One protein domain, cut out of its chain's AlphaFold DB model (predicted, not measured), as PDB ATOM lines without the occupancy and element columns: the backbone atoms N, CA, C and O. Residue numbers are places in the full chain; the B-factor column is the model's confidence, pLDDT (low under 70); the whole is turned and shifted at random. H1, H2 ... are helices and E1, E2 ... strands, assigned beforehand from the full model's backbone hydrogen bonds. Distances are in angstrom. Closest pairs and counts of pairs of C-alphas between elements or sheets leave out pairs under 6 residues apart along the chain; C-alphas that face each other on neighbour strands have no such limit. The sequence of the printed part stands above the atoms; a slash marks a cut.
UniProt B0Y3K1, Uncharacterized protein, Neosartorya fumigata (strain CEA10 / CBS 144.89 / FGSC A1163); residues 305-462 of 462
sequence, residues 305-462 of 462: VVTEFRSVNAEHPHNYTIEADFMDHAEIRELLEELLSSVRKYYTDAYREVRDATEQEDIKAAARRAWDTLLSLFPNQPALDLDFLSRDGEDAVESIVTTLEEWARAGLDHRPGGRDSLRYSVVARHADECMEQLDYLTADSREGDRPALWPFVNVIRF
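Overview. This is residues 305 to 462 of the 462 residues of an uncharacterized protein of Neosartorya fumigata (strain CEA10 / CBS 144.89 / FGSC A1163) (UniProt B0Y3K1). Two lobes lie end to end: a small four-stranded sheet with H6 over one face and no helix on the other, and a helical lobe in which H1 crosses both H3 and H5. H2, at the far end of H1, and the loop of residues 309 to 320, beyond the sheet, lie towards opposite ends of the long axis. The 158 printed residues hold six named helices and four named strands, in the order E1 E2 H1 H2 H3 H4 H5 E3 H6 E4; the mixed sheet runs E1 E4 E2 E3, and the class is mixed, helices and strands. The whole is elongated, spanning 57 by 34 by 28 A, and only just loose, close to compact, with a radius of gyration of the C-alphas of 18.2 A.

Along the chain. Find C-alpha 306 at (167.282, 161.627, 154.921), where E1, residues 306 to 308, begins. E2 is residues 321 to 326, 16.3 A long. At C-alpha 329, (183.468, 169.571, 160.399), H1 starts and runs 26.9 A to residue 347. H2 is residues 349 to 353; H3, residues 357 to 377, measures 30.3 A. After H4, residues 386 to 389, look for H5 at residues 396 to 414, 28.6 A long. E3 is residues 423 to 427, H6 residues 431 to 442, 16.1 A long, and E4 residues 457 to 461, ending at (164.168, 160.739, 162.876).

Arrangement. Start at H1, the hub. Its residues 339 to 346 touch H3, closest at the C-alphas of Val 343 and Ala 367, 4.2 A, at a steep tilt of 48 degrees, opposite ways. Its residues 332 to 340 touch H5, closest at the C-alphas of Glu 337 and Val 401, 6.3 A, at a steep tilt of 52 degrees, opposite ways. H4 only just touches H1, with 3 pairs of C-alphas within 8 A, the closest those of Leu 340 and Leu 389, 6.9 A. H2 is close to H1 but not clearly touching, the closest C-alphas being those of Lys 345 and Tyr 351, 5.8 A. In the sheet, E1 and E4 are parallel, with N 308 and O 460 at 2.8 A; E4 and E2 are antiparallel, with N 461 and O 323 at 2.7 A; E2 and E3 are antiparallel, with N 322 and O 426 at 2.8 A. H6 is on the sheet at a height of 9.5 A, over E2, along the strands at 3 degrees on the local plane; these are two layers, a helix on one face of a sheet. E3, H6 and E4 form a split strand-helix-strand unit, two strands running the same way with E2 between them, and its crossover is right-handed. H3 has every O i to N i+4 pair within hydrogen-bond range; H1 has 14 of 15, H5 13 of 15, H6 7 of 8, H2 0 of 1 but 2 of 2 O i to N i+3 pairs, and H4 is too short for an O i to N i+4 pair.

Size, cuts and confidence. The C-alphas farthest apart, those of Ala 314 and Arg 352, are 58.0 A apart. The printed part has no cut and ends at residue 462, the chain's last. The links E1 to E2 and H6 to E4 are long. Mean pLDDT of the printed part is 87.0; residue 350 and residues 446 to 448 are under 70.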
ATOM      1  N   VAL A 305     166.649 166.093 153.144       75.31
ATOM      2  CA  VAL A 305     167.334 165.394 154.235       75.31
ATOM      3  C   VAL A 305     166.792 163.972 154.366       75.31
ATOM      4  O   VAL A 305     165.585 163.733 154.225       75.31
ATOM      5  N   VAL A 306     167.677 163.015 154.659       82.06
ATOM      6  CA  VAL A 306     167.282 161.627 154.921       82.06
ATOM      7  C   VAL A 306     166.359 161.596 156.130       82.06
ATOM      8  O   VAL A 306     166.713 162.066 157.208       82.06
ATOM      9  N   THR A 307     165.176 161.018 155.955       80.38
ATOM     10  CA  THR A 307     164.168 160.963 157.010       80.38
ATOM     11  C   THR A 307     163.855 159.521 157.393       80.38
ATOM     12  O   THR A 307     163.478 158.708 156.549       80.38
ATOM     13  N   GLU A 308     163.999 159.201 158.675       84.69
ATOM     14  CA  GLU A 308     163.670 157.904 159.262       84.69
ATOM     15  C   GLU A 308     162.388 158.021 160.096       84.69
ATOM     16  O   GLU A 308     162.292 158.868 160.977       84.69
ATOM     17  N   PHE A 309     161.416 157.140 159.864       79.12
ATOM     18  CA  PHE A 309     160.216 157.052 160.698       79.12
ATOM     19  C   PHE A 309     160.282 155.802 161.559       79.12
ATOM     20  O   PHE A 309     160.439 154.686 161.049       79.12
ATOM     21  N   ARG A 310     160.132 155.985 162.866       77.50
ATOM     22  CA  ARG A 310     160.136 154.917 163.855       77.50
ATOM     23  C   ARG A 310     158.757 154.799 164.482       77.50
ATOM     24  O   ARG A 310     157.963 155.729 164.556       77.50
ATOM     25  N   SER A 311     158.450 153.584 164.922       71.62
ATOM     26  CA  SER A 311     157.296 153.369 165.785       71.62
ATOM     27  C   SER A 311     157.687 153.686 167.222       71.62
ATOM     28  O   SER A 311     158.795 153.352 167.649       71.62
ATOM     29  N   VAL A 312     156.750 154.268 167.965       73.94
ATOM     30  CA  VAL A 312     156.877 154.498 169.404       73.94
ATOM     31  C   VAL A 312     157.221 153.186 170.103       73.94
ATOM     32  O   VAL A 312     156.543 152.167 169.943       73.94
ATOM     33  N   ASN A 313     158.299 153.199 170.881       73.31
ATOM     34  CA  ASN A 313     158.791 152.027 171.593       73.31
ATOM     35  C   ASN A 313     159.288 152.411 172.996       73.31
ATOM     36  O   ASN A 313     159.153 153.551 173.428       73.31
ATOM     37  N   ALA A 314     159.830 151.447 173.744       73.88
ATOM     38  CA  ALA A 314     160.308 151.702 175.106       73.88
ATOM     39  C   ALA A 314     161.464 152.723 175.168       73.88
ATOM     40  O   ALA A 314     161.643 153.362 176.200       73.88
ATOM     41  N   GLU A 315     162.233 152.867 174.085       71.88
ATOM     42  CA  GLU A 315     163.338 153.826 173.971       71.88
ATOM     43  C   GLU A 315     162.844 155.213 173.524       71.88
ATOM     44  O   GLU A 315     163.368 156.220 173.988       71.88
ATOM     45  N   HIS A 316     161.788 155.269 172.704       74.06
ATOM     46  CA  HIS A 316     161.186 156.494 172.164       74.06
ATOM     47  C   HIS A 316     159.675 156.486 172.454       74.06
ATOM     48  O   HIS A 316     158.880 156.119 171.586       74.06
ATOM     49  N   PRO A 317     159.251 156.820 173.689       76.69
ATOM     50  CA  PRO A 317     157.866 156.628 174.124       76.69
ATOM     51  C   PRO A 317     156.905 157.749 173.691       76.69
ATOM     52  O   PRO A 317     155.705 157.636 173.935       76.69
ATOM     53  N   HIS A 318     157.399 158.831 173.081       78.38
ATOM     54  CA  HIS A 318     156.592 160.006 172.742       78.38
ATOM     55  C   HIS A 318     156.299 160.082 171.238       78.38
ATOM     56  O   HIS A 318     157.201 159.928 170.422       78.38
ATOM     57  N   ASN A 319     155.045 160.389 170.888       71.69
ATOM     58  CA  ASN A 319     154.523 160.371 169.511       71.69
ATOM     59  C   ASN A 319     155.124 161.429 168.564       71.69
ATOM     60  O   ASN A 319     155.000 161.281 167.353       71.69
ATOM     61  N   TYR A 320     155.711 162.505 169.095       79.44
ATOM     62  CA  TYR A 320     156.280 163.612 168.315       79.44
ATOM     63  C   TYR A 320     157.708 163.902 168.774       79.44
ATOM     64  O   TYR A 320     158.027 165.010 169.210       79.44
ATOM     65  N   THR A 321     158.548 162.871 168.763       85.12
ATOM     66  CA  THR A 321     159.980 163.042 169.018       85.12
ATOM     67  C   THR A 321     160.654 163.371 167.695       85.12
ATOM     68  O   THR A 321     160.394 162.703 166.706       85.12
ATOM     69  N   ILE A 322     161.496 164.395 167.667       87.06
ATOM     70  CA  ILE A 322     162.352 164.696 166.521       87.06
ATOM     71  C   ILE A 322     163.783 164.524 166.985       87.06
ATOM     72  O   ILE A 322     164.194 165.163 167.955       87.06
ATOM     73  N   GLU A 323     164.539 163.691 166.285       90.94
ATOM     74  CA  GLU A 323     165.978 163.557 166.475       90.94
ATOM     75  C   GLU A 323     166.698 163.941 165.190       90.94
ATOM     76  O   GLU A 323     166.400 163.394 164.135       90.94
ATOM     77  N   ALA A 324     167.659 164.854 165.266       91.69
ATOM     78  CA  ALA A 324     168.470 165.245 164.122       91.69
ATOM     79  C   ALA A 324     169.943 164.952 164.394       91.69
ATOM     80  O   ALA A 324     170.479 165.364 165.427       91.69
ATOM     81  N   ASP A 325     170.587 164.264 163.455       94.38
ATOM     82  CA  ASP A 325     172.040 164.156 163.390       94.38
ATOM     83  C   ASP A 325     172.562 165.219 162.423       94.38
ATOM     84  O   ASP A 325     172.076 165.341 161.294       94.38
ATOM     85  N   PHE A 326     173.568 165.970 162.854       94.75
ATOM     86  CA  PHE A 326     174.220 166.984 162.034       94.75
ATOM     87  C   PHE A 326     175.575 166.510 161.526       94.75
ATOM     88  O   PHE A 326     176.236 165.697 162.175       94.75
ATOM     89  N   MET A 327     175.997 167.102 160.413       94.69
ATOM     90  CA  MET A 327     177.341 166.936 159.876       94.69
ATOM     91  C   MET A 327     178.403 167.442 160.859       94.69
ATOM     92  O   MET A 327     178.237 168.495 161.506       94.69
ATOM     93  N   ASP A 328     179.502 166.699 160.941       94.69
ATOM     94  CA  ASP A 328     180.742 167.135 161.568       94.69
ATOM     95  C   ASP A 328     181.540 168.093 160.661       94.69
ATOM     96  O   ASP A 328     181.137 168.436 159.550       94.69
ATOM     97  N   HIS A 329     182.671 168.601 161.154       93.25
ATOM     98  CA  HIS A 329     183.468 169.571 160.399       93.25
ATOM     99  C   HIS A 329     184.078 169.009 159.109       93.25
ATOM    100  O   HIS A 329     184.259 169.776 158.165       93.25
ATOM    101  N   ALA A 330     184.410 167.717 159.067       95.44
ATOM    102  CA  ALA A 330     184.972 167.096 157.875       95.44
ATOM    103  C   ALA A 330     183.887 166.911 156.807       95.44
ATOM    104  O   ALA A 330     184.109 167.268 155.654       95.44
ATOM    105  N   GLU A 331     182.699 166.456 157.212       95.12
ATOM    106  CA  GLU A 331     181.528 166.328 156.335       95.12
ATOM    107  C   GLU A 331     181.088 167.693 155.773       95.12
ATOM    108  O   GLU A 331     180.823 167.824 154.579       95.12
ATOM    109  N   ILE A 332     181.072 168.745 156.606       95.31
ATOM    110  CA  ILE A 332     180.766 170.116 156.154       95.31
ATOM    111  C   ILE A 332     181.777 170.581 155.107       95.31
ATOM    112  O   ILE A 332     181.387 171.162 154.096       95.31
ATOM    113  N   ARG A 333     183.072 170.346 155.344       96.62
ATOM    114  CA  ARG A 333     184.122 170.718 154.395       96.62
ATOM    115  C   ARG A 333     183.930 170.020 153.051       96.62
ATOM    116  O   ARG A 333     183.947 170.693 152.025       96.62
ATOM    117  N   GLU A 334     183.713 168.707 153.063       97.06
ATOM    118  CA  GLU A 334     183.484 167.912 151.849       97.06
ATOM    119  C   GLU A 334     182.289 168.449 151.046       97.06
ATOM    120  O   GLU A 334     182.391 168.666 149.837       97.06
ATOM    121  N   LEU A 335     181.187 168.775 151.727       95.56
ATOM    122  CA  LEU A 335     180.020 169.370 151.083       95.56
ATOM    123  C   LEU A 335     180.326 170.743 150.466       95.56
ATOM    124  O   LEU A 335     179.893 171.035 149.351       95.56
ATOM    125  N   LEU A 336     181.068 171.605 151.165       97.19
ATOM    126  CA  LEU A 336     181.453 172.918 150.640       97.19
ATOM    127  C   LEU A 336     182.379 172.798 149.419       97.19
ATOM    128  O   LEU A 336     182.227 173.564 148.464       97.19
ATOM    129  N   GLU A 337     183.295 171.828 149.421       96.69
ATOM    130  CA  GLU A 337     184.143 171.495 148.271       96.69
ATOM    131  C   GLU A 337     183.300 171.037 147.068       96.69
ATOM    132  O   GLU A 337     183.522 171.505 145.946       96.69
ATOM    133  N   GLU A 338     182.286 170.193 147.286       95.69
ATOM    134  CA  GLU A 338     181.371 169.733 146.233       95.69
ATOM    135  C   GLU A 338     180.517 170.875 145.659       95.69
ATOM    136  O   GLU A 338     180.393 171.015 144.433       95.69
ATOM    137  N   LEU A 339     179.956 171.728 146.525       95.31
ATOM    138  CA  LEU A 339     179.177 172.898 146.113       95.31
ATOM    139  C   LEU A 339     180.040 173.862 145.291       95.31
ATOM    140  O   LEU A 339     179.632 174.287 144.205       95.31
ATOM    141  N   LEU A 340     181.254 174.164 145.759       95.19
ATOM    142  CA  LEU A 340     182.193 175.017 145.035       95.19
ATOM    143  C   LEU A 340     182.577 174.407 143.683       95.19
ATOM    144  O   LEU A 340     182.558 175.105 142.668       95.19
ATOM    145  N   SER A 341     182.899 173.113 143.658       93.12
ATOM    146  CA  SER A 341     183.224 172.379 142.433       93.12
ATOM    147  C   SER A 341     182.085 172.470 141.414       93.12
ATOM    148  O   SER A 341     182.318 172.811 140.253       93.12
ATOM    149  N   SER A 342     180.840 172.278 141.859       92.56
ATOM    150  CA  SER A 342     179.643 172.367 141.017       92.56
ATOM    151  C   SER A 342     179.449 173.761 140.418       92.56
ATOM    152  O   SER A 342     179.215 173.880 139.216       92.56
ATOM    153  N   VAL A 343     179.595 174.823 141.221       92.50
ATOM    154  CA  VAL A 343     179.525 176.211 140.729       92.50
ATOM    155  C   VAL A 343     180.638 176.466 139.713       92.50
ATOM    156  O   VAL A 343     180.381 176.895 138.585       92.50
ATOM    157  N   ARG A 344     181.888 176.163 140.075       91.25
ATOM    158  CA  ARG A 344     183.050 176.430 139.219       91.25
ATOM    159  C   ARG A 344     182.992 175.651 137.914       91.25
ATOM    160  O   ARG A 344     183.380 176.203 136.889       91.25
ATOM    161  N   LYS A 345     182.463 174.423 137.910       88.88
ATOM    162  CA  LYS A 345     182.318 173.613 136.691       88.88
ATOM    163  C   LYS A 345     181.520 174.332 135.601       88.88
ATOM    164  O   LYS A 345     181.826 174.124 134.436       88.88
ATOM    165  N   TYR A 346     180.552 175.181 135.957       87.38
ATOM    166  CA  TYR A 346     179.764 175.973 135.002       87.38
ATOM    167  C   TYR A 346     180.408 177.324 134.648       87.38
ATOM    168  O   TYR A 346     180.357 177.750 133.496       87.38
ATOM    169  N   TYR A 347     181.010 178.007 135.626       81.25
ATOM    170  CA  TYR A 347     181.517 179.377 135.450       81.25
ATOM    171  C   TYR A 347     182.999 179.471 135.046       81.25
ATOM    172  O   TYR A 347     183.483 180.569 134.780       81.25
ATOM    173  N   THR A 348     183.715 178.348 134.968       79.06
ATOM    174  CA  THR A 348     185.104 178.284 134.473       79.06
ATOM    175  C   THR A 348     185.181 177.701 133.062       79.06
ATOM    176  O   THR A 348     184.213 177.131 132.548       79.06
ATOM    177  N   ASP A 349     186.346 177.824 132.418       71.50
ATOM    178  CA  ASP A 349     186.557 177.369 131.035       71.50
ATOM    179  C   ASP A 349     186.287 175.864 130.826       71.50
ATOM    180  O   ASP A 349     185.972 175.458 129.708       71.50
ATOM    181  N   ALA A 350     186.285 175.061 131.898       69.81
ATOM    182  CA  ALA A 350     185.935 173.639 131.879       69.81
ATOM    183  C   ALA A 350     184.534 173.356 131.299       69.81
ATOM    184  O   ALA A 350     184.331 172.331 130.650       69.81
ATOM    185  N   TYR A 351     183.573 174.272 131.463       76.56
ATOM    186  CA  TYR A 351     182.236 174.136 130.873       76.56
ATOM    187  C   TYR A 351     182.262 174.185 129.342       76.56
ATOM    188  O   TYR A 351     181.485 173.502 128.677       76.56
ATOM    189  N   ARG A 352     183.157 174.996 128.759       72.88
ATOM    190  CA  ARG A 352     183.216 175.222 127.303       72.88
ATOM    191  C   ARG A 352     183.728 174.003 126.540       72.88
ATOM    192  O   ARG A 352     183.534 173.922 125.329       72.88
ATOM    193  N   GLU A 353     184.386 173.082 127.236       79.81
ATOM    194  CA  GLU A 353     184.918 171.844 126.668       79.81
ATOM    195  C   GLU A 353     183.864 170.728 126.589       79.81
ATOM    196  O   GLU A 353     184.030 169.776 125.821       79.81
ATOM    197  N   VAL A 354     182.753 170.862 127.323       82.31
ATOM    198  CA  VAL A 354     181.640 169.905 127.314       82.31
ATOM    199  C   VAL A 354     180.857 170.057 126.014       82.31
ATOM    200  O   VAL A 354     180.330 171.122 125.696       82.31
ATOM    201  N   ARG A 355     180.807 168.981 125.223       80.88
ATOM    202  CA  ARG A 355     180.164 168.977 123.895       80.88
ATOM    203  C   ARG A 355     178.771 168.365 123.891       80.88
ATOM    204  O   ARG A 355     178.047 168.553 122.915       80.88
ATOM    205  N   ASP A 356     178.442 167.602 124.925       89.69
ATOM    206  CA  ASP A 356     177.149 166.953 125.058       89.69
ATOM    207  C   ASP A 356     176.118 167.921 125.651       89.69
ATOM    208  O   ASP A 356     176.363 168.554 126.675       89.69
ATOM    209  N   ALA A 357     174.971 168.054 124.983       86.31
ATOM    210  CA  ALA A 357     173.946 169.019 125.371       86.31
ATOM    211  C   ALA A 357     173.216 168.622 126.665       86.31
ATOM    212  O   ALA A 357     172.773 169.504 127.400       86.31
ATOM    213  N   THR A 358     173.096 167.320 126.948       87.94
ATOM    214  CA  THR A 358     172.448 166.837 128.173       87.94
ATOM    215  C   THR A 358     173.357 167.054 129.376       87.94
ATOM    216  O   THR A 358     172.947 167.686 130.347       87.94
ATOM    217  N   GLU A 359     174.637 166.699 129.249       88.19
ATOM    218  CA  GLU A 359     175.656 166.973 130.266       88.19
ATOM    219  C   GLU A 359     175.782 168.479 130.542       88.19
ATOM    220  O   GLU A 359     175.962 168.910 131.682       88.19
ATOM    221  N   GLN A 360     175.657 169.302 129.503       86.94
ATOM    222  CA  GLN A 360     175.699 170.751 129.628       86.94
ATOM    223  C   GLN A 360     174.540 171.296 130.486       86.94
ATOM    224  O   GLN A 360     174.767 172.150 131.351       86.94
ATOM    225  N   GLU A 361     173.316 170.805 130.277       88.06
ATOM    226  CA  GLU A 361     172.165 171.218 131.085       88.06
ATOM    227  C   GLU A 361     172.256 170.677 132.520       88.06
ATOM    228  O   GLU A 361     171.983 171.426 133.459       88.06
ATOM    229  N   ASP A 362     172.758 169.453 132.715       86.69
ATOM    230  CA  ASP A 362     173.000 168.879 134.044       86.69
ATOM    231  C   ASP A 362     174.000 169.710 134.855       86.69
ATOM    232  O   ASP A 362     173.767 170.012 136.030       86.69
ATOM    233  N   ILE A 363     175.103 170.138 134.228       88.88
ATOM    234  CA  ILE A 363     176.104 171.004 134.864       88.88
ATOM    235  C   ILE A 363     175.485 172.350 135.240       88.88
ATOM    236  O   ILE A 363     175.709 172.844 136.345       88.88
ATOM    237  N   LYS A 364     174.685 172.940 134.349       89.25
ATOM    238  CA  LYS A 364     174.002 174.212 134.610       89.25
ATOM    239  C   LYS A 364     173.001 174.092 135.759       89.25
ATOM    240  O   LYS A 364     172.962 174.965 136.631       89.25
ATOM    241  N   ALA A 365     172.223 173.012 135.796       87.12
ATOM    242  CA  ALA A 365     171.282 172.736 136.872       87.12
ATOM    243  C   ALA A 365     172.002 172.501 138.210       87.12
ATOM    244  O   ALA A 365     171.594 173.057 139.232       87.12
ATOM    245  N   ALA A 366     173.095 171.731 138.213       88.06
ATOM    246  CA  ALA A 366     173.912 171.485 139.400       88.06
ATOM    247  C   ALA A 366     174.565 172.766 139.933       88.06
ATOM    248  O   ALA A 366     174.476 173.041 141.127       88.06
ATOM    249  N   ALA A 367     175.147 173.584 139.054       91.19
ATOM    250  CA  ALA A 367     175.756 174.854 139.431       91.19
ATOM    251  C   ALA A 367     174.733 175.832 140.016       91.19
ATOM    252  O   ALA A 367     175.014 176.488 141.016       91.19
ATOM    253  N   ARG A 368     173.531 175.908 139.428       89.81
ATOM    254  CA  ARG A 368     172.449 176.748 139.953       89.81
ATOM    255  C   ARG A 368     171.996 176.285 141.335       89.81
ATOM    256  O   ARG A 368     171.893 177.114 142.229       89.81
ATOM    257  N   ARG A 369     171.784 174.977 141.524       88.19
ATOM    258  CA  ARG A 369     171.441 174.410 142.838       88.19
ATOM    259  C   ARG A 369     172.523 174.714 143.868       88.19
ATOM    260  O   ARG A 369     172.203 175.192 144.944       88.19
ATOM    261  N   ALA A 370     173.789 174.490 143.524       92.56
ATOM    262  CA  ALA A 370     174.896 174.758 144.430       92.56
ATOM    263  C   ALA A 370     174.995 176.245 144.805       92.56
ATOM    264  O   ALA A 370     175.199 176.573 145.971       92.56
ATOM    265  N   TRP A 371     174.785 177.142 143.840       92.88
ATOM    266  CA  TRP A 371     174.737 178.582 144.081       92.88
ATOM    267  C   TRP A 371     173.586 178.985 145.012       92.88
ATOM    268  O   TRP A 371     173.817 179.684 145.997       92.88
ATOM    269  N   ASP A 372     172.368 178.505 144.752       90.19
ATOM    270  CA  ASP A 372     171.199 178.786 145.592       90.19
ATOM    271  C   ASP A 372     171.391 178.232 147.024       90.19
ATOM    272  O   ASP A 372     171.052 178.904 148.002       90.19
ATOM    273  N   THR A 373     172.021 177.059 147.176       91.81
ATOM    274  CA  THR A 373     172.400 176.497 148.485       91.81
ATOM    275  C   THR A 373     173.411 177.380 149.220       91.81
ATOM    276  O   THR A 373     173.234 177.653 150.405       91.81
ATOM    277  N   LEU A 374     174.456 177.871 148.541       93.81
ATOM    278  CA  LEU A 374     175.449 178.763 149.156       93.81
ATOM    279  C   LEU A 374     174.819 180.086 149.616       93.81
ATOM    280  O   LEU A 374     175.144 180.567 150.699       93.81
ATOM    281  N   LEU A 375     173.885 180.648 148.842       91.56
ATOM    282  CA  LEU A 375     173.135 181.842 149.251       91.56
ATOM    283  C   LEU A 375     172.282 181.595 150.501       91.56
ATOM    284  O   LEU A 375     172.179 182.475 151.354       91.56
ATOM    285  N   SER A 376     171.701 180.401 150.620       90.38
ATOM    286  CA  SER A 376     170.874 180.000 151.767       90.38
ATOM    287  C   SER A 376     171.719 179.774 153.029       90.38
ATOM    288  O   SER A 376     171.329 180.155 154.134       90.38
ATOM    289  N   LEU A 377     172.922 179.214 152.868       92.00
ATOM    290  CA  LEU A 377     173.896 179.027 153.946       92.00
ATOM    291  C   LEU A 377     174.509 180.344 154.434       92.00
ATOM    292  O   LEU A 377     174.838 180.477 155.613       92.00
ATOM    293  N   PHE A 378     174.679 181.323 153.547       93.06
ATOM    294  CA  PHE A 378     175.439 182.541 153.831       93.06
ATOM    295  C   PHE A 378     174.665 183.831 153.501       93.06
ATOM    296  O   PHE A 378     175.211 184.710 152.828       93.06
ATOM    297  N   PRO A 379     173.432 184.018 154.014       89.44
ATOM    298  CA  PRO A 379     172.574 185.143 153.624       89.44
ATOM    299  C   PRO A 379     173.170 186.512 153.994       89.44
ATOM    300  O   PRO A 379     172.927 187.509 153.318       89.44
ATOM    301  N   ASN A 380     174.005 186.547 155.036       88.06
ATOM    302  CA  ASN A 380     174.608 187.766 155.577       88.06
ATOM    303  C   ASN A 380     176.048 188.012 155.097       88.06
ATOM    304  O   ASN A 380     176.737 188.858 155.669       88.06
ATOM    305  N   GLN A 381     176.532 187.275 154.090       92.19
ATOM    306  CA  GLN A 381     177.901 187.414 153.587       92.19
ATOM    307  C   GLN A 381     177.922 188.205 152.272       92.19
ATOM    308  O   GLN A 381     177.806 187.616 151.200       92.19
ATOM    309  N   PRO A 382     178.130 189.536 152.302       86.19
ATOM    310  CA  PRO A 382     178.144 190.353 151.085       86.19
ATOM    311  C   PRO A 382     179.346 190.062 150.177       86.19
ATOM    312  O   PRO A 382     179.349 190.475 149.025       86.19
ATOM    313  N   ALA A 383     180.375 189.390 150.702       90.06
ATOM    314  CA  ALA A 383     181.542 188.952 149.946       90.06
ATOM    315  C   ALA A 383     181.304 187.646 149.165       90.06
ATOM    316  O   ALA A 383     182.180 187.235 148.408       90.06
ATOM    317  N   LEU A 384     180.159 186.979 149.365       92.69
ATOM    318  CA  LEU A 384     179.768 185.829 148.560       92.69
ATOM    319  C   LEU A 384     179.197 186.325 147.226       92.69
ATOM    320  O   LEU A 384     178.019 186.658 147.113       92.69
ATOM    321  N   ASP A 385     180.037 186.338 146.202       92.50
ATOM    322  CA  ASP A 385     179.638 186.584 144.821       92.50
ATOM    323  C   ASP A 385     180.269 185.557 143.870       92.50
ATOM    324  O   ASP A 385     181.101 184.726 144.252       92.50
ATOM    325  N   LEU A 386     179.825 185.573 142.611       89.88
ATOM    326  CA  LEU A 386     180.367 184.671 141.599       89.88
ATOM    327  C   LEU A 386     181.853 184.944 141.349       89.88
ATOM    328  O   LEU A 386     182.597 183.982 141.209       89.88
ATOM    329  N   ASP A 387     182.290 186.206 141.379       90.12
ATOM    330  CA  ASP A 387     183.689 186.597 141.163       90.12
ATOM    331  C   ASP A 387     184.628 186.009 142.235       90.12
ATOM    332  O   ASP A 387     185.753 185.589 141.941       90.12
ATOM    333  N   PHE A 388     184.166 185.935 143.486       92.38
ATOM    334  CA  PHE A 388     184.840 185.260 144.588       92.38
ATOM    335  C   PHE A 388     184.949 183.755 144.331       92.38
ATOM    336  O   PHE A 388     186.054 183.210 144.401       92.38
ATOM    337  N   LEU A 389     183.839 183.091 143.990       92.25
ATOM    338  CA  LEU A 389     183.803 181.636 143.786       92.25
ATOM    339  C   LEU A 389     184.543 181.184 142.519       92.25
ATOM    340  O   LEU A 389     185.081 180.074 142.493       92.25
ATOM    341  N   SER A 390     184.599 182.023 141.483       88.56
ATOM    342  CA  SER A 390     185.269 181.740 140.207       88.56
ATOM    343  C   SER A 390     186.712 182.237 140.147       88.56
ATOM    344  O   SER A 390     187.328 182.172 139.088       88.56
ATOM    345  N   ARG A 391     187.278 182.735 141.253       89.00
ATOM    346  CA  ARG A 391     188.666 183.213 141.283       89.00
ATOM    347  C   ARG A 391     189.638 182.103 140.891       89.00
ATOM    348  O   ARG A 391     189.588 181.006 141.450       89.00
ATOM    349  N   ASP A 392     190.551 182.406 139.981       84.38
ATOM    350  CA  ASP A 392     191.607 181.489 139.551       84.38
ATOM    351  C   ASP A 392     192.944 181.800 140.234       84.38
ATOM    352  O   ASP A 392     193.218 182.936 140.626       84.38
ATOM    353  N   GLY A 393     193.780 180.775 140.382       83.31
ATOM    354  CA  GLY A 393     195.096 180.876 141.008       83.31
ATOM    355  C   GLY A 393     195.554 179.553 141.616       83.31
ATOM    356  O   GLY A 393     194.745 178.654 141.857       83.31
ATOM    357  N   GLU A 394     196.855 179.450 141.874       79.50
ATOM    358  CA  GLU A 394     197.409 178.404 142.738       79.50
ATOM    359  C   GLU A 394     196.784 178.578 144.133       79.50
ATOM    360  O   GLU A 394     196.681 179.699 144.630       79.50
ATOM    361  N   ASP A 395     196.249 177.498 144.702       89.25
ATOM    362  CA  ASP A 395     195.534 177.479 145.989       89.25
ATOM    363  C   ASP A 395     194.213 178.276 146.063       89.25
ATOM    364  O   ASP A 395     193.635 178.420 147.142       89.25
ATOM    365  N   ALA A 396     193.670 178.758 144.936       89.88
ATOM    366  CA  ALA A 396     192.418 179.524 144.943       89.88
ATOM    367  C   ALA A 396     191.241 178.716 145.519       89.88
ATOM    368  O   ALA A 396     190.484 179.234 146.335       89.88
ATOM    369  N   VAL A 397     191.121 177.440 145.136       91.56
ATOM    370  CA  VAL A 397     190.078 176.531 145.644       91.56
ATOM    371  C   VAL A 397     190.198 176.363 147.159       91.56
ATOM    372  O   VAL A 397     189.228 176.594 147.871       91.56
ATOM    373  N   GLU A 398     191.397 176.052 147.652       95.06
ATOM    374  CA  GLU A 398     191.665 175.847 149.081       95.06
ATOM    375  C   GLU A 398     191.362 177.105 149.909       95.06
ATOM    376  O   GLU A 398     190.725 177.042 150.963       95.06
ATOM    377  N   SER A 399     191.765 178.276 149.405       95.69
ATOM    378  CA  SER A 399     191.497 179.560 150.055       95.69
ATOM    379  C   SER A 399     190.001 179.887 150.114       95.69
ATOM    380  O   SER A 399     189.527 180.393 151.137       95.69
ATOM    381  N   ILE A 400     189.253 179.597 149.044       95.88
ATOM    382  CA  ILE A 400     187.801 179.806 149.004       95.88
ATOM    383  C   ILE A 400     187.114 178.865 149.995       95.88
ATOM    384  O   ILE A 400     186.349 179.342 150.829       95.88
ATOM    385  N   VAL A 401     187.420 177.564 149.958       96.50
ATOM    386  CA  VAL A 401     186.835 176.559 150.866       96.50
ATOM    387  C   VAL A 401     187.107 176.919 152.324       96.50
ATOM    388  O   VAL A 401     186.177 176.939 153.123       96.50
ATOM    389  N   THR A 402     188.338 177.316 152.657       96.69
ATOM    390  CA  THR A 402     188.692 177.764 154.016       96.69
ATOM    391  C   THR A 402     187.827 178.947 154.466       96.69
ATOM    392  O   THR A 402     187.354 178.983 155.599       96.69
ATOM    393  N   THR A 403     187.562 179.902 153.571       96.56
ATOM    394  CA  THR A 403     186.693 181.052 153.870       96.56
ATOM    395  C   THR A 403     185.232 180.619 154.054       96.56
ATOM    396  O   THR A 403     184.567 181.061 154.992       96.56
ATOM    397  N   LEU A 404     184.728 179.725 153.193       96.88
ATOM    398  CA  LEU A 404     183.372 179.177 153.305       96.88
ATOM    399  C   LEU A 404     183.191 178.388 154.610       96.88
ATOM    400  O   LEU A 404     182.151 178.502 155.253       96.88
ATOM    401  N   GLU A 405     184.204 177.639 155.044       95.88
ATOM    402  CA  GLU A 405     184.198 176.944 156.332       95.88
ATOM    403  C   GLU A 405     184.142 177.901 157.520       95.88
ATOM    404  O   GLU A 405     183.448 177.628 158.500       95.88
ATOM    405  N   GLU A 406     184.878 179.013 157.468       94.81
ATOM    406  CA  GLU A 406     184.832 180.033 158.516       94.81
ATOM    407  C   GLU A 406     183.428 180.631 158.638       94.81
ATOM    408  O   GLU A 406     182.905 180.757 159.751       94.81
ATOM    409  N   TRP A 407     182.786 180.933 157.505       95.06
ATOM    410  CA  TRP A 407     181.400 181.401 157.480       95.06
ATOM    411  C   TRP A 407     180.424 180.330 157.962       95.06
ATOM    412  O   TRP A 407     179.536 180.638 158.759       95.06
ATOM    413  N   ALA A 408     180.617 179.072 157.559       93.94
ATOM    414  CA  ALA A 408     179.784 177.958 158.000       93.94
ATOM    415  C   ALA A 408     179.880 177.791 159.516       93.94
ATOM    416  O   ALA A 408     178.860 177.748 160.196       93.94
ATOM    417  N   ARG A 409     181.097 177.810 160.072       91.31
ATOM    418  CA  ARG A 409     181.347 177.703 161.515       91.31
ATOM    419  C   ARG A 409     180.695 178.833 162.311       91.31
ATOM    420  O   ARG A 409     180.244 178.586 163.424       91.31
ATOM    421  N   ALA A 410     180.643 180.046 161.759       90.19
ATOM    422  CA  ALA A 410     179.898 181.148 162.361       90.19
ATOM    423  C   ALA A 410     178.379 180.900 162.311       90.19
ATOM    424  O   ALA A 410     177.687 181.120 163.300       90.19
ATOM    425  N   GLY A 411     177.861 180.376 161.195       88.50
ATOM    426  CA  GLY A 411     176.446 180.018 161.062       88.50
ATOM    427  C   GLY A 411     176.001 178.877 161.986       88.50
ATOM    428  O   GLY A 411     174.863 178.876 162.455       88.50
ATOM    429  N   LEU A 412     176.907 177.955 162.334       90.12
ATOM    430  CA  LEU A 412     176.630 176.858 163.270       90.12
ATOM    431  C   LEU A 412     176.262 177.328 164.688       90.12
ATOM    432  O   LEU A 412     175.713 176.538 165.451       90.12
ATOM    433  N   ASP A 413     176.483 178.596 165.049       88.75
ATOM    434  CA  ASP A 413     175.995 179.152 166.322       88.75
ATOM    435  C   ASP A 413     174.461 179.104 166.445       88.75
ATOM    436  O   ASP A 413     173.925 179.112 167.554       88.75
ATOM    437  N   HIS A 414     173.751 178.994 165.319       86.44
ATOM    438  CA  HIS A 414     172.299 178.816 165.272       86.44
ATOM    439  C   HIS A 414     171.855 177.350 165.385       86.44
ATOM    440  O   HIS A 414     170.658 177.069 165.463       86.44
ATOM    441  N   ARG A 415     172.784 176.393 165.420       89.88
ATOM    442  CA  ARG A 415     172.451 174.976 165.567       89.88
ATOM    443  C   ARG A 415     171.816 174.705 166.947       89.88
ATOM    444  O   ARG A 415     172.351 175.157 167.967       89.88
ATOM    445  N   PRO A 416     170.711 173.936 167.030       87.50
ATOM    446  CA  PRO A 416     170.154 173.499 168.307       87.50
ATOM    447  C   PRO A 416     171.176 172.730 169.144       87.50
ATOM    448  O   PRO A 416     171.863 171.841 168.647       87.50
ATOM    449  N   GLY A 417     171.267 173.060 170.431       83.94
ATOM    450  CA  GLY A 417     172.276 172.481 171.327       83.94
ATOM    451  C   GLY A 417     173.659 173.136 171.226       83.94
ATOM    452  O   GLY A 417     174.531 172.820 172.032       83.94
ATOM    453  N   GLY A 418     173.842 174.092 170.309       87.19
ATOM    454  CA  GLY A 418     175.068 174.865 170.125       87.19
ATOM    455  C   GLY A 418     175.949 174.359 168.982       87.19
ATOM    456  O   GLY A 418     175.704 173.304 168.398       87.19
ATOM    457  N   ARG A 419     177.005 175.130 168.698       87.44
ATOM    458  CA  ARG A 419     177.921 174.953 167.559       87.44
ATOM    459  C   ARG A 419     178.446 173.526 167.387       87.44
ATOM    460  O   ARG A 419     178.421 172.998 166.281       87.44
ATOM    461  N   ASP A 420     178.892 172.913 168.480       88.88
ATOM    462  CA  ASP A 420     179.561 171.605 168.460       88.88
ATOM    463  C   ASP A 420     178.587 170.433 168.674       88.88
ATOM    464  O   ASP A 420     178.997 169.273 168.745       88.88
ATOM    465  N   SER A 421     177.284 170.710 168.807       91.56
ATOM    466  CA  SER A 421     176.298 169.650 168.989       91.56
ATOM    467  C   SER A 421     176.108 168.897 167.678       91.56
ATOM    468  O   SER A 421     175.678 169.469 166.680       91.56
ATOM    469  N   LEU A 422     176.419 167.601 167.661       94.06
ATOM    470  CA  LEU A 422     176.174 166.734 166.500       94.06
ATOM    471  C   LEU A 422     174.806 166.052 166.552       94.06
ATOM    472  O   LEU A 422     174.399 165.427 165.580       94.06
ATOM    473  N   ARG A 423     174.101 166.160 167.682       93.62
ATOM    474  CA  ARG A 423     172.767 165.589 167.861       93.62
ATOM    475  C   ARG A 423     171.823 166.595 168.483       93.62
ATOM    476  O   ARG A 423     172.192 167.332 169.396       93.62
ATOM    477  N   TYR A 424     170.587 166.562 168.026       92.62
ATOM    478  CA  TYR A 424     169.475 167.296 168.601       92.62
ATOM    479  C   TYR A 424     168.318 166.336 168.839       92.62
ATOM    480  O   TYR A 424     168.083 165.449 168.028       92.62
ATOM    481  N   SER A 425     167.627 166.492 169.965       91.88
ATOM    482  CA  SER A 425     166.423 165.732 170.281       91.88
ATOM    483  C   SER A 425     165.429 166.644 170.985       91.88
ATOM    484  O   SER A 425     165.790 167.341 171.939       91.88
ATOM    485  N   VAL A 426     164.187 166.650 170.510       90.56
ATOM    486  CA  VAL A 426     163.085 167.422 171.086       90.56
ATOM    487  C   VAL A 426     161.800 166.611 171.037       90.56
ATOM    488  O   VAL A 426     161.564 165.851 170.104       90.56
ATOM    489  N   VAL A 427     160.959 166.777 172.056       89.69
ATOM    490  CA  VAL A 427     159.610 166.207 172.087       89.69
ATOM    491  C   VAL A 427     158.617 167.349 171.928       89.69
ATOM    492  O   VAL A 427     158.482 168.175 172.832       89.69
ATOM    493  N   ALA A 428     157.930 167.388 170.792       85.38
ATOM    494  CA  ALA A 428     156.857 168.337 170.539       85.38
ATOM    495  C   ALA A 428     155.556 167.891 171.228       85.38
ATOM    496  O   ALA A 428     155.297 166.701 171.440       85.38
ATOM    497  N   ARG A 429     154.710 168.854 171.592       81.88
ATOM    498  CA  ARG A 429     153.433 168.607 172.280       81.88
ATOM    499  C   ARG A 429     152.306 168.277 171.310       81.88
ATOM    500  O   ARG A 429     151.381 167.556 171.677       81.88
ATOM    501  N   HIS A 430     152.370 168.821 170.100       78.94
ATOM    502  CA  HIS A 430     151.391 168.621 169.037       78.94
ATOM    503  C   HIS A 430     152.049 168.721 167.655       78.94
ATOM    504  O   HIS A 430     153.191 169.161 167.525       78.94
ATOM    505  N   ALA A 431     151.306 168.320 166.620       75.50
ATOM    506  CA  ALA A 431     151.794 168.268 165.243       75.50
ATOM    507  C   ALA A 431     152.347 169.616 164.748       75.50
ATOM    508  O   ALA A 431     153.398 169.627 164.123       75.50
ATOM    509  N   ASP A 432     151.710 170.742 165.082       77.12
ATOM    510  CA  ASP A 432     152.180 172.059 164.619       77.12
ATOM    511  C   ASP A 432     153.561 172.438 165.170       77.12
ATOM    512  O   ASP A 432     154.395 172.952 164.434       77.12
ATOM    513  N   GLU A 433     153.837 172.131 166.441       81.69
ATOM    514  CA  GLU A 433     155.158 172.354 167.036       81.69
ATOM    515  C   GLU A 433     156.194 171.417 166.399       81.69
ATOM    516  O   GLU A 433     157.316 171.826 166.131       81.69
ATOM    517  N   CYS A 434     155.807 170.176 166.084       80.69
ATOM    518  CA  CYS A 434     156.658 169.237 165.352       80.69
ATOM    519  C   CYS A 434     157.027 169.783 163.956       80.69
ATOM    520  O   CYS A 434     158.188 169.722 163.558       80.69
ATOM    521  N   MET A 435     156.058 170.370 163.244       76.88
ATOM    522  CA  MET A 435     156.284 170.998 161.938       76.88
ATOM    523  C   MET A 435     157.197 172.219 162.043       76.88
ATOM    524  O   MET A 435     158.137 172.325 161.269       76.88
ATOM    525  N   GLU A 436     156.991 173.099 163.024       82.62
ATOM    526  CA  GLU A 436     157.858 174.268 163.224       82.62
ATOM    527  C   GLU A 436     159.311 173.859 163.515       82.62
ATOM    528  O   GLU A 436     160.254 174.443 162.976       82.62
ATOM    529  N   GLN A 437     159.503 172.824 164.340       84.44
ATOM    530  CA  GLN A 437     160.830 172.278 164.627       84.44
ATOM    531  C   GLN A 437     161.483 171.650 163.397       84.44
ATOM    532  O   GLN A 437     162.700 171.725 163.243       84.44
ATOM    533  N   LEU A 438     160.694 171.034 162.524       82.56
ATOM    534  CA  LEU A 438     161.201 170.471 161.287       82.56
ATOM    535  C   LEU A 438     161.555 171.554 160.268       82.56
ATOM    536  O   LEU A 438     162.661 171.525 159.737       82.56
ATOM    537  N   ASP A 439     160.674 172.534 160.056       81.25
ATOM    538  CA  ASP A 439     160.925 173.685 159.184       81.25
ATOM    539  C   ASP A 439     162.224 174.391 159.583       81.25
ATOM    540  O   ASP A 439     163.035 174.740 158.729       81.25
ATOM    541  N   TYR A 440     162.474 174.527 160.887       84.62
ATOM    542  CA  TYR A 440     163.723 175.080 161.401       84.62
ATOM    543  C   TYR A 440     164.975 174.309 160.944       84.62
ATOM    544  O   TYR A 440     166.036 174.903 160.756       84.62
ATOM    545  N   LEU A 441     164.871 172.988 160.775       86.19
ATOM    546  CA  LEU A 441     165.973 172.115 160.365       86.19
ATOM    547  C   LEU A 441     166.109 172.007 158.841       86.19
ATOM    548  O   LEU A 441     167.222 171.805 158.355       86.19
ATOM    549  N   THR A 442     165.009 172.111 158.091       83.62
ATOM    550  CA  THR A 442     164.966 171.752 156.659       83.62
ATOM    551  C   THR A 442     164.637 172.898 155.707       83.62
ATOM    552  O   THR A 442     164.695 172.687 154.497       83.62
ATOM    553  N   ALA A 443     164.291 174.085 156.209       82.19
ATOM    554  CA  ALA A 443     163.918 175.238 155.391       82.19
ATOM    555  C   ALA A 443     164.788 176.471 155.672       82.19
ATOM    556  O   ALA A 443     165.525 176.549 156.658       82.19
ATOM    557  N   ASP A 444     164.693 177.451 154.774       82.75
ATOM    558  CA  ASP A 444     165.306 178.760 154.968       82.75
ATOM    559  C   ASP A 444     164.634 179.526 156.103       82.75
ATOM    560  O   ASP A 444     163.429 179.411 156.358       82.75
ATOM    561  N   SER A 445     165.412 180.388 156.754       79.19
ATOM    562  CA  SER A 445     164.857 181.316 157.728       79.19
ATOM    563  C   SER A 445     163.822 182.224 157.065       79.19
ATOM    564  O   SER A 445     164.125 182.944 156.113       79.19
ATOM    565  N   ARG A 446     162.602 182.249 157.616       69.44
ATOM    566  CA  ARG A 446     161.488 183.082 157.119       69.44
ATOM    567  C   ARG A 446     161.831 184.572 157.074       69.44
ATOM    568  O   ARG A 446     161.286 185.303 156.254       69.44
ATOM    569  N   GLU A 447     162.715 185.010 157.963       69.25
ATOM    570  CA  GLU A 447     163.159 186.400 158.086       69.25
ATOM    571  C   GLU A 447     164.394 186.708 157.225       69.25
ATOM    572  O   GLU A 447     164.760 187.871 157.091       69.25
ATOM    573  N   GLY A 448     165.032 185.688 156.633       67.69
ATOM    574  CA  GLY A 448     166.230 185.819 155.796       67.69
ATOM    575  C   GLY A 448     167.502 186.240 156.540       67.69
ATOM    576  O   GLY A 448     168.552 186.341 155.923       67.69
ATOM    577  N   ASP A 449     167.421 186.477 157.850       74.88
ATOM    578  CA  ASP A 449     168.537 186.965 158.671       74.88
ATOM    579  C   ASP A 449     169.385 185.829 159.263       74.88
ATOM    580  O   ASP A 449     170.482 186.055 159.768       74.88
ATOM    581  N   ARG A 450     168.902 184.582 159.218       84.50
ATOM    582  CA  ARG A 450     169.638 183.432 159.761       84.50
ATOM    583  C   ARG A 450     170.130 182.509 158.652       84.50
ATOM    584  O   ARG A 450     169.336 182.187 157.767       84.50
ATOM    585  N   PRO A 451     171.386 182.036 158.741       90.38
ATOM    586  CA  PRO A 451     171.881 180.922 157.941       90.38
ATOM    587  C   PRO A 451     170.936 179.722 157.992       90.38
ATOM    588  O   PRO A 451     170.453 179.359 159.070       90.38
ATOM    589  N   ALA A 452     170.703 179.100 156.840       89.44
ATOM    590  CA  ALA A 452     170.037 177.810 156.772       89.44
ATOM    591  C   ALA A 452     170.831 176.741 157.548       89.44
ATOM    592  O   ALA A 452     172.064 176.736 157.550       89.44
ATOM    593  N   LEU A 453     170.115 175.832 158.222       89.25
ATOM    594  CA  LEU A 453     170.723 174.656 158.860       89.25
ATOM    595  C   LEU A 453     170.851 173.485 157.892       89.25
ATOM    596  O   LEU A 453     171.822 172.733 157.965       89.25
ATOM    597  N   TRP A 454     169.905 173.348 156.965       87.69
ATOM    598  CA  TRP A 454     170.117 172.554 155.767       87.69
ATOM    599  C   TRP A 454     171.201 173.238 154.915       87.69
ATOM    600  O   TRP A 454     171.282 174.467 154.899       87.69
ATOM    601  N   PRO A 455     172.057 172.494 154.203       90.44
ATOM    602  CA  PRO A 455     172.150 171.035 154.099       90.44
ATOM    603  C   PRO A 455     172.970 170.328 155.202       90.44
ATOM    604  O   PRO A 455     173.231 169.139 155.074       90.44
ATOM    605  N   PHE A 456     173.374 170.987 156.295       92.44
ATOM    606  CA  PHE A 456     174.222 170.372 157.339       92.44
ATOM    607  C   PHE A 456     173.504 169.363 158.255       92.44
ATOM    608  O   PHE A 456     174.056 168.943 159.277       92.44
ATOM    609  N   VAL A 457     172.273 168.983 157.918       90.62
ATOM    610  CA  VAL A 457     171.494 167.958 158.616       90.62
ATOM    611  C   VAL A 457     171.625 166.650 157.842       90.62
ATOM    612  O   VAL A 457     171.207 166.570 156.691       90.62
ATOM    613  N   ASN A 458     172.188 165.622 158.475       88.44
ATOM    614  CA  ASN A 458     172.413 164.318 157.851       88.44
ATOM    615  C   ASN A 458     171.128 163.487 157.823       88.44
ATOM    616  O   ASN A 458     170.697 163.003 156.776       88.44
ATOM    617  N   VAL A 459     170.530 163.297 159.000       87.88
ATOM    618  CA  VAL A 459     169.365 162.430 159.187       87.88
ATOM    619  C   VAL A 459     168.420 163.065 160.191       87.88
ATOM    620  O   VAL A 459     168.862 163.518 161.246       87.88
ATOM    621  N   ILE A 460     167.126 163.035 159.890       85.00
ATOM    622  CA  ILE A 460     166.053 163.373 160.828       85.00
ATOM    623  C   ILE A 460     165.255 162.111 161.132       85.00
ATOM    624  O   ILE A 460     164.959 161.325 160.232       85.00
ATOM    625  N   ARG A 461     164.914 161.901 162.401       86.06
ATOM    626  CA  ARG A 461     164.168 160.739 162.876       86.06
ATOM    627  C   ARG A 461     162.934 161.162 163.644       86.06
ATOM    628  O   ARG A 461     163.018 162.081 164.458       86.06
ATOM    629  N   PHE A 462     161.843 160.456 163.386       79.50
ATOM    630  CA  PHE A 462     160.536 160.653 164.005       79.50
ATOM    631  C   PHE A 462     160.103 159.431 164.803       79.50
ATOM    632  O   PHE A 462     160.347 158.307 164.295       79.50
TER     633      PHE A 462